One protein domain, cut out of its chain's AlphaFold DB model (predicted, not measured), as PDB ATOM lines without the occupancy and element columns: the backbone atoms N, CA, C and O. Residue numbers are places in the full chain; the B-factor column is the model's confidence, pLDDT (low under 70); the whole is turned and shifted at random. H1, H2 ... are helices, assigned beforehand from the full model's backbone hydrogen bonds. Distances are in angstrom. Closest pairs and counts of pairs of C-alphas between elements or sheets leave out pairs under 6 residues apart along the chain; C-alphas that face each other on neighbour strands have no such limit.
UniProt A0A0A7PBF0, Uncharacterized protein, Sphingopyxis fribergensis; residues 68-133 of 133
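What this domain is: This is residues 68 to 133 of the 133 residues of an uncharacterized protein of Sphingopyxis fribergensis (UniProt A0A0A7PBF0). The model is a rod built along one long helix, H3, with the short helix H1 packed at a steep tilt on the middle of H3 and the short helix H2 near its beginning. One tip of the rod is the end of H3 with the last two residues, 128 to 133, which sticks out free; toward the other tip, the long link of residues 99 to 112 swings out from H2 and folds back to H3. The printed part has 66 residues with three named helices, in the order H1, H2, H3, and no named strand; the class is all helix. The whole is only just loose, close to compact, with a radius of gyration of the C-alphas of 13.2 A, and spans 47 by 19 by 15 A.

Where its parts are: Start at Ile 68, with its C-alpha at (21.211, -14.491, -17.270). Go on to C-alpha 74 at (25.102, -22.870, -27.216), where H1 begins; it runs over residues 74 to 82, 11.9 A from first to last C-alpha. Next look at residues 92 to 98, which make H2, 9.9 A long from Leu 92 to Ala 98. After it, residues 99 to 112 hold no named element. Then find C-alpha 113 at (30.791, -22.660, -13.880); from there H3 runs over residues 113 to 131, 27.3 A, to C-alpha 131 at (37.920, -11.794, -37.852).

How they stand to each other: Begin with H3, the longest helix, which touches both others. It touches H1 with its residues 119 to 124 alone, and the closest C-alphas are those of Lys 78 and Ile 123, 6.4 A apart. H1 and H3 run the same way at a steep tilt of 63 degrees. H2 and H3 only just touch, with 3 pairs of C-alphas within 8 A, and H3 does so with residue 113 alone; the closest C-alphas are those of Ala 94 and Ala 113, 6.0 A apart. H2 and H3 run opposite ways at a steep tilt of 64 degrees. H1 and H2 are apart. Look also at residues 68 to 69, which pair with residues 89 to 90, parallel, as a stretch too short to be named. In H1, H2 and H3 every O i to N i+4 pair is within hydrogen-bond range.

The domain as a whole: The two C-alphas farthest apart are those of Lys 104 and Lys 133, at 47.5 A. The printed part has no cut, and Lys 133 is the chain's last residue. The link from H1 to H2 is short, with 9 residues, and the link from H2 to H3 is long, with 14. The mean pLDDT of the printed part is 93.2, and one residue, 133, is under 70.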
ATOM      1  N   ILE A  68      21.882 -13.708 -16.240       92.25
ATOM      2  CA  ILE A  68      21.211 -14.491 -17.270       92.25
ATOM      3  C   ILE A  68      21.650 -15.933 -17.054       92.25
ATOM      4  O   ILE A  68      22.796 -16.301 -17.326       92.25
ATOM      5  N   LEU A  69      20.748 -16.733 -16.486       89.38
ATOM      6  CA  LEU A  69      21.005 -18.142 -16.229       89.38
ATOM      7  C   LEU A  69      21.137 -18.877 -17.562       89.38
ATOM      8  O   LEU A  69      20.197 -18.898 -18.354       89.38
ATOM      9  N   CYS A  70      22.296 -19.484 -17.786       87.06
ATOM     10  CA  CYS A  70      22.580 -20.211 -19.013       87.06
ATOM     11  C   CYS A  70      22.356 -21.708 -18.813       87.06
ATOM     12  O   CYS A  70      22.881 -22.312 -17.873       87.06
ATOM     13  N   GLY A  71      21.568 -22.288 -19.716       83.25
ATOM     14  CA  GLY A  71      21.454 -23.729 -19.885       83.25
ATOM     15  C   GLY A  71      22.542 -24.286 -20.812       83.25
ATOM     16  O   GLY A  71      23.495 -23.581 -21.140       83.25
ATOM     17  N   PRO A  72      22.399 -25.547 -21.252       86.44
ATOM     18  CA  PRO A  72      23.316 -26.171 -22.203       86.44
ATOM     19  C   PRO A  72      23.207 -25.621 -23.634       86.44
ATOM     20  O   PRO A  72      23.994 -26.039 -24.481       86.44
ATOM     21  N   ASP A  73      22.251 -24.733 -23.920       89.62
ATOM     22  CA  ASP A  73      22.093 -24.178 -25.259       89.62
ATOM     23  C   ASP A  73      23.243 -23.220 -25.623       89.62
ATOM     24  O   ASP A  73      23.525 -22.218 -24.960       89.62
ATOM     25  N   ILE A  74      23.926 -23.568 -26.712       92.06
ATOM     26  CA  ILE A  74      25.102 -22.870 -27.216       92.06
ATOM     27  C   ILE A  74      24.707 -21.631 -28.022       92.06
ATOM     28  O   ILE A  74      25.480 -20.668 -28.045       92.06
ATOM     29  N   ALA A  75      23.537 -21.614 -28.671       92.00
ATOM     30  CA  ALA A  75      23.112 -20.488 -29.499       92.00
ATOM     31  C   ALA A  75      22.883 -19.234 -28.640       92.00
ATOM     32  O   ALA A  75      23.424 -18.163 -28.931       92.00
ATOM     33  N   SER A  76      22.195 -19.399 -27.516       92.56
ATOM     34  CA  SER A  76      21.949 -18.406 -26.479       92.56
ATOM     35  C   SER A  76      23.244 -17.927 -25.816       92.56
ATOM     36  O   SER A  76      23.473 -16.717 -25.715       92.56
ATOM     37  N   ILE A  77      24.158 -18.835 -25.442       95.19
ATOM     38  CA  ILE A  77      25.475 -18.443 -24.897       95.19
ATOM     39  C   ILE A  77      26.245 -17.609 -25.926       95.19
ATOM     40  O   ILE A  77      26.788 -16.551 -25.595       95.19
ATOM     41  N   LYS A  78      26.269 -18.052 -27.185       95.12
ATOM     42  CA  LYS A  78      26.940 -17.348 -28.277       95.12
ATOM     43  C   LYS A  78      26.345 -15.968 -28.503       95.12
ATOM     44  O   LYS A  78      27.103 -15.006 -28.615       95.12
ATOM     45  N   PHE A  79      25.019 -15.845 -28.505       95.38
ATOM     46  CA  PHE A  79      24.349 -14.553 -28.583       95.38
ATOM     47  C   PHE A  79      24.823 -13.617 -27.466       95.38
ATOM     48  O   PHE A  79      25.250 -12.495 -27.747       95.38
ATOM     49  N   GLY A  80      24.812 -14.096 -26.218       94.31
ATOM     50  CA  GLY A  80      25.238 -13.319 -25.059       94.31
ATOM     51  C   GLY A  80      26.693 -12.858 -25.148       94.31
ATOM     52  O   GLY A  80      26.988 -11.693 -24.889       94.31
ATOM     53  N   VAL A  81      27.604 -13.740 -25.565       95.31
ATOM     54  CA  VAL A  81      29.028 -13.408 -25.726       95.31
ATOM     55  C   VAL A  81      29.237 -12.373 -26.832       95.31
ATOM     56  O   VAL A  81      29.906 -11.365 -26.599       95.31
ATOM     57  N   LEU A  82      28.661 -12.593 -28.015       93.81
ATOM     58  CA  LEU A  82      28.889 -11.736 -29.184       93.81
ATOM     59  C   LEU A  82      28.259 -10.345 -29.046       93.81
ATOM     60  O   LEU A  82      28.758  -9.396 -29.643       93.81
ATOM     61  N   ASN A  83      27.208 -10.207 -28.235       93.06
ATOM     62  CA  ASN A  83      26.517  -8.935 -28.005       93.06
ATOM     63  C   ASN A  83      26.955  -8.225 -26.707       93.06
ATOM     64  O   ASN A  83      26.285  -7.299 -26.260       93.06
ATOM     65  N   GLY A  84      28.074  -8.633 -26.091       92.75
ATOM     66  CA  GLY A  84      28.650  -7.934 -24.933       92.75
ATOM     67  C   GLY A  84      27.958  -8.214 -23.594       92.75
ATOM     68  O   GLY A  84      28.206  -7.520 -22.614       92.75
ATOM     69  N   TYR A  85      27.124  -9.251 -23.518       93.81
ATOM     70  CA  TYR A  85      26.424  -9.665 -22.297       93.81
ATOM     71  C   TYR A  85      27.127 -10.801 -21.542       93.81
ATOM     72  O   TYR A  85      26.556 -11.342 -20.596       93.81
ATOM     73  N   LYS A  86      28.369 -11.141 -21.916       94.19
ATOM     74  CA  LYS A  86      29.184 -12.194 -21.287       94.19
ATOM     75  C   LYS A  86      29.196 -12.104 -19.756       94.19
ATOM     76  O   LYS A  86      28.982 -13.113 -19.097       94.19
ATOM     77  N   ASP A  87      29.398 -10.913 -19.199       93.06
ATOM     78  CA  ASP A  87      29.536 -10.724 -17.745       93.06
ATOM     79  C   ASP A  87      28.216 -10.910 -16.981       93.06
ATOM     80  O   ASP A  87      28.197 -10.998 -15.754       93.06
ATOM     81  N   ARG A  88      27.091 -10.982 -17.703       93.88
ATOM     82  CA  ARG A  88      25.781 -11.300 -17.133       93.88
ATOM     83  C   ARG A  88      25.489 -12.797 -17.164       93.88
ATOM     84  O   ARG A  88      24.577 -13.217 -16.460       93.88
ATOM     85  N   LEU A  89      26.210 -13.591 -17.953       95.38
ATOM     86  CA  LEU A  89      25.977 -15.029 -18.060       95.38
ATOM     87  C   LEU A  89      26.399 -15.725 -16.762       95.38
ATOM     88  O   LEU A  89      27.515 -15.532 -16.280       95.38
ATOM     89  N   ILE A  90      25.519 -16.553 -16.203       96.12
ATOM     90  CA  ILE A  90      25.797 -17.312 -14.981       96.12
ATOM     91  C   ILE A  90      25.408 -18.781 -15.151       96.12
ATOM     92  O   ILE A  90      24.396 -19.102 -15.773       96.12
ATOM     93  N   SER A  91      26.207 -19.682 -14.577       96.44
ATOM     94  CA  SER A  91      25.854 -21.098 -14.481       96.44
ATOM     95  C   SER A  91      24.910 -21.339 -13.304       96.44
ATOM     96  O   SER A  91      24.874 -20.562 -12.345       96.44
ATOM     97  N   LEU A  92      24.174 -22.451 -13.331       95.56
ATOM     98  CA  LEU A  92      23.331 -22.835 -12.198       95.56
ATOM     99  C   LEU A  92      24.164 -23.017 -10.921       95.56
ATOM    100  O   LEU A  92      23.758 -22.561  -9.859       95.56
ATOM    101  N   GLU A  93      25.346 -23.625 -11.018       95.50
ATOM    102  CA  GLU A  93      26.271 -23.779  -9.892       95.50
ATOM    103  C   GLU A  93      26.651 -22.436  -9.254       95.50
ATOM    104  O   GLU A  93      26.535 -22.279  -8.037       95.50
ATOM    105  N   ALA A  94      27.063 -21.459 -10.067       95.06
ATOM    106  CA  ALA A  94      27.449 -20.140  -9.577       95.06
ATOM    107  C   ALA A  94      26.255 -19.395  -8.964       95.06
ATOM    108  O   ALA A  94      26.394 -18.782  -7.905       95.06
ATOM    109  N   LEU A  95      25.069 -19.505  -9.574       95.19
ATOM    110  CA  LEU A  95      23.839 -18.925  -9.037       95.19
ATOM    111  C   LEU A  95      23.499 -19.507  -7.660       95.19
ATOM    112  O   LEU A  95      23.270 -18.754  -6.716       95.19
ATOM    113  N   LEU A  96      23.490 -20.839  -7.533       95.06
ATOM    114  CA  LEU A  96      23.183 -21.521  -6.273       95.06
ATOM    115  C   LEU A  96      24.194 -21.165  -5.180       95.06
ATOM    116  O   LEU A  96      23.802 -20.898  -4.044       95.06
ATOM    117  N   SER A  97      25.480 -21.103  -5.533       94.50
ATOM    118  CA  SER A  97      26.533 -20.672  -4.617       94.50
ATOM    119  C   SER A  97      26.309 -19.239  -4.128       94.50
ATOM    120  O   SER A  97      26.378 -18.999  -2.923       94.50
ATOM    121  N   ALA A  98      25.968 -18.312  -5.027       93.44
ATOM    122  CA  ALA A  98      25.751 -16.909  -4.686       93.44
ATOM    123  C   ALA A  98      24.555 -16.686  -3.744       93.44
ATOM    124  O   ALA A  98      24.592 -15.780  -2.915       93.44
ATOM    125  N   ILE A  99      23.519 -17.526  -3.830       94.19
ATOM    126  CA  ILE A  99      22.365 -17.486  -2.914       94.19
ATOM    127  C   ILE A  99      22.551 -18.365  -1.663       94.19
ATOM    128  O   ILE A  99      21.609 -18.547  -0.892       94.19
ATOM    129  N   GLY A 100      23.735 -18.955  -1.460       95.00
ATOM    130  CA  GLY A 100      24.030 -19.827  -0.319       95.00
ATOM    131  C   GLY A 100      23.285 -21.168  -0.332       95.00
ATOM    132  O   GLY A 100      23.210 -21.845   0.696       95.00
ATOM    133  N   HIS A 101      22.728 -21.577  -1.474       94.94
ATOM    134  CA  HIS A 101      21.969 -22.814  -1.597       94.94
ATOM    135  C   HIS A 101      22.879 -24.000  -1.922       94.94
ATOM    136  O   HIS A 101      23.622 -23.994  -2.903       94.94
ATOM    137  N   LYS A 102      22.766 -25.073  -1.132       92.62
ATOM    138  CA  LYS A 102      23.458 -26.341  -1.392       92.62
ATOM    139  C   LYS A 102      22.504 -27.316  -2.089       92.62
ATOM    140  O   LYS A 102      21.551 -27.767  -1.448       92.62
ATOM    141  N   PRO A 103      22.732 -27.659  -3.370       90.44
ATOM    142  CA  PRO A 103      21.844 -28.562  -4.087       90.44
ATOM    143  C   PRO A 103      21.871 -29.961  -3.458       90.44
ATOM    144  O   PRO A 103      22.927 -30.493  -3.121       90.44
ATOM    145  N   LYS A 104      20.693 -30.581  -3.322       91.00
ATOM    146  CA  LYS A 104      20.553 -31.949  -2.778       91.00
ATOM    147  C   LYS A 104      21.072 -33.030  -3.728       91.00
ATOM    148  O   LYS A 104      21.371 -34.139  -3.299       91.00
ATOM    149  N   ARG A 105      21.122 -32.726  -5.025       91.06
ATOM    150  CA  ARG A 105      21.619 -33.611  -6.082       91.06
ATOM    151  C   ARG A 105      22.881 -33.010  -6.679       91.06
ATOM    152  O   ARG A 105      23.016 -31.791  -6.742       91.06
ATOM    153  N   LYS A 106      23.782 -33.874  -7.146       92.12
ATOM    154  CA  LYS A 106      24.968 -33.438  -7.882       92.12
ATOM    155  C   LYS A 106      24.531 -32.741  -9.173       92.12
ATOM    156  O   LYS A 106      23.694 -33.273  -9.902       92.12
ATOM    157  N   LEU A 107      25.098 -31.566  -9.429       93.19
ATOM    158  CA  LEU A 107      24.872 -30.831 -10.669       93.19
ATOM    159  C   LEU A 107      25.511 -31.571 -11.848       93.19
ATOM    160  O   LEU A 107      26.566 -32.198 -11.708       93.19
ATOM    161  N   GLN A 108      24.856 -31.503 -13.002       93.25
ATOM    162  CA  GLN A 108      25.408 -32.032 -14.247       93.25
ATOM    163  C   GLN A 108      26.521 -31.117 -14.767       93.25
ATOM    164  O   GLN A 108      26.577 -29.942 -14.412       93.25
ATOM    165  N   GLU A 109      27.397 -31.629 -15.631       93.38
ATOM    166  CA  GLU A 109      28.547 -30.864 -16.129       93.38
ATOM    167  C   GLU A 109      28.139 -29.522 -16.757       93.38
ATOM    168  O   GLU A 109      28.696 -28.487 -16.392       93.38
ATOM    169  N   HIS A 110      27.103 -29.514 -17.601       92.69
ATOM    170  CA  HIS A 110      26.602 -28.303 -18.263       92.69
ATOM    171  C   HIS A 110      25.990 -27.263 -17.308       92.69
ATOM    172  O   HIS A 110      25.674 -26.150 -17.709       92.69
ATOM    173  N   GLN A 111      25.806 -27.614 -16.035       94.75
ATOM    174  CA  GLN A 111      25.300 -26.718 -14.994       94.75
ATOM    175  C   GLN A 111      26.437 -26.050 -14.208       94.75
ATOM    176  O   GLN A 111      26.173 -25.192 -13.362       94.75
ATOM    177  N   THR A 112      27.690 -26.439 -14.462       95.88
ATOM    178  CA  THR A 112      28.871 -25.961 -13.731       95.88
ATOM    179  C   THR A 112      29.429 -24.662 -14.306       95.88
ATOM    180  O   THR A 112      29.329 -24.383 -15.503       95.88
ATOM    181  N   ALA A 113      30.072 -23.862 -13.454       95.75
ATOM    182  CA  ALA A 113      30.791 -22.660 -13.880       95.75
ATOM    183  C   ALA A 113      31.972 -22.995 -14.803       95.75
ATOM    184  O   ALA A 113      32.246 -22.262 -15.754       95.75
ATOM    185  N   LYS A 114      32.636 -24.135 -14.563       96.88
ATOM    186  CA  LYS A 114      33.737 -24.625 -15.402       96.88
ATOM    187  C   LYS A 114      33.287 -24.848 -16.845       96.88
ATOM    188  O   LYS A 114      33.960 -24.390 -17.765       96.88
ATOM    189  N   TRP A 115      32.163 -25.537 -17.040       96.81
ATOM    190  CA  TRP A 115      31.637 -25.801 -18.378       96.81
ATOM    191  C   TRP A 115      31.258 -24.506 -19.098       96.81
ATOM    192  O   TRP A 115      31.696 -24.293 -20.227       96.81
ATOM    193  N   LEU A 116      30.527 -23.607 -18.429       97.12
ATOM    194  CA  LEU A 116      30.132 -22.328 -19.024       97.12
ATOM    195  C   LEU A 116      31.359 -21.489 -19.413       97.12
ATOM    196  O   LEU A 116      31.421 -20.956 -20.519       97.12
ATOM    197  N   GLY A 117      32.366 -21.426 -18.538       97.19
ATOM    198  CA  GLY A 117      33.627 -20.739 -18.819       97.19
ATOM    199  C   GLY A 117      34.349 -21.307 -20.042       97.19
ATOM    200  O   GLY A 117      34.845 -20.539 -20.866       97.19
ATOM    201  N   HIS A 118      34.355 -22.634 -20.205       97.19
ATOM    202  CA  HIS A 118      34.905 -23.282 -21.394       97.19
ATOM    203  C   HIS A 118      34.136 -22.900 -22.668       97.19
ATOM    204  O   HIS A 118      34.765 -22.509 -23.647       97.19
ATOM    205  N   GLN A 119      32.798 -22.953 -22.657       97.38
ATOM    206  CA  GLN A 119      31.989 -22.575 -23.827       97.38
ATOM    207  C   GLN A 119      32.231 -21.123 -24.241       97.38
ATOM    208  O   GLN A 119      32.470 -20.837 -25.412       97.38
ATOM    209  N   ILE A 120      32.240 -20.207 -23.269       96.94
ATOM    210  CA  ILE A 120      32.520 -18.795 -23.525       96.94
ATOM    211  C   ILE A 120      33.910 -18.623 -24.151       96.94
ATOM    212  O   ILE A 120      34.045 -17.887 -25.126       96.94
ATOM    213  N   ALA A 121      34.932 -19.299 -23.622       97.12
ATOM    214  CA  ALA A 121      36.291 -19.201 -24.149       97.12
ATOM    215  C   ALA A 121      36.382 -19.698 -25.602       97.12
ATOM    216  O   ALA A 121      36.976 -19.018 -26.435       97.12
ATOM    217  N   GLN A 122      35.750 -20.833 -25.913       96.88
ATOM    218  CA  GLN A 122      35.700 -21.381 -27.274       96.88
ATOM    219  C   GLN A 122      35.028 -20.409 -28.249       96.88
ATOM    220  O   GLN A 122      35.610 -20.061 -29.270       96.88
ATOM    221  N   ILE A 123      33.858 -19.871 -27.889       96.06
ATOM    222  CA  ILE A 123      33.135 -18.902 -28.728       96.06
ATOM    223  C   ILE A 123      33.982 -17.649 -28.991       96.06
ATOM    224  O   ILE A 123      33.983 -17.119 -30.103       96.06
ATOM    225  N   GLN A 124      34.707 -17.161 -27.980       95.50
ATOM    226  CA  GLN A 124      35.589 -16.005 -28.141       95.50
ATOM    227  C   GLN A 124      36.761 -16.298 -29.084       95.50
ATOM    228  O   GLN A 124      37.095 -15.440 -29.902       95.50
ATOM    229  N   LEU A 125      37.366 -17.484 -28.990       95.81
ATOM    230  CA  LEU A 125      38.437 -17.910 -29.893       95.81
ATOM    231  C   LEU A 125      37.930 -18.036 -31.332       95.81
ATOM    232  O   LEU A 125      38.538 -17.469 -32.238       95.81
ATOM    233  N   ASP A 126      36.794 -18.701 -31.540       94.31
ATOM    234  CA  ASP A 126      36.188 -18.869 -32.864       94.31
ATOM    235  C   ASP A 126      35.911 -17.521 -33.538       94.31
ATOM    236  O   ASP A 126      36.200 -17.327 -34.721       94.31
ATOM    237  N   GLU A 127      35.395 -16.558 -32.773       91.69
ATOM    238  CA  GLU A 127      35.123 -15.213 -33.273       91.69
ATOM    239  C   GLU A 127      36.412 -14.443 -33.600       91.69
ATOM    240  O   GLU A 127      36.465 -13.718 -34.594       91.69
ATOM    241  N   GLN A 128      37.475 -14.612 -32.808       92.19
ATOM    242  CA  GLN A 128      38.784 -14.031 -33.117       92.19
ATOM    243  C   GLN A 128      39.354 -14.603 -34.417       92.19
ATOM    244  O   GLN A 128      39.781 -13.839 -35.281       92.19
ATOM    245  N   PHE A 129      39.302 -15.924 -34.601       92.69
ATOM    246  CA  PHE A 129      39.742 -16.561 -35.843       92.69
ATOM    247  C   PHE A 129      38.914 -16.121 -37.047       92.69
ATOM    248  O   PHE A 129      39.470 -15.910 -38.125       92.69
ATOM    249  N   ARG A 130      37.598 -15.950 -36.881       90.50
ATOM    250  CA  ARG A 130      36.718 -15.470 -37.949       90.50
ATOM    251  C   ARG A 130      37.089 -14.064 -38.424       90.50
ATOM    252  O   ARG A 130      36.994 -13.812 -39.615       90.50
ATOM    253  N   LYS A 131      37.520 -13.177 -37.524       87.75
ATOM    254  CA  LYS A 131      37.920 -11.794 -37.852       87.75
ATOM    255  C   LYS A 131      39.285 -11.680 -38.536       87.75
ATOM    256  O   LYS A 131      39.591 -10.628 -39.084       87.75
ATOM    257  N   LEU A 132      40.109 -12.722 -38.454       86.31
ATOM    258  CA  LEU A 132      41.437 -12.773 -39.074       86.31
ATOM    259  C   LEU A 132      41.417 -13.322 -40.510       86.31
ATOM    260  O   LEU A 132      42.450 -13.285 -41.175       86.31
ATOM    261  N   LYS A 133      40.280 -13.860 -40.960       67.56
ATOM    262  CA  LYS A 133      40.052 -14.317 -42.337       67.56
ATOM    263  C   LYS A 133      39.356 -13.233 -43.146       67.56
ATOM    264  O   LYS A 133      39.677 -13.145 -44.348       67.56
TER     265      LYS A 133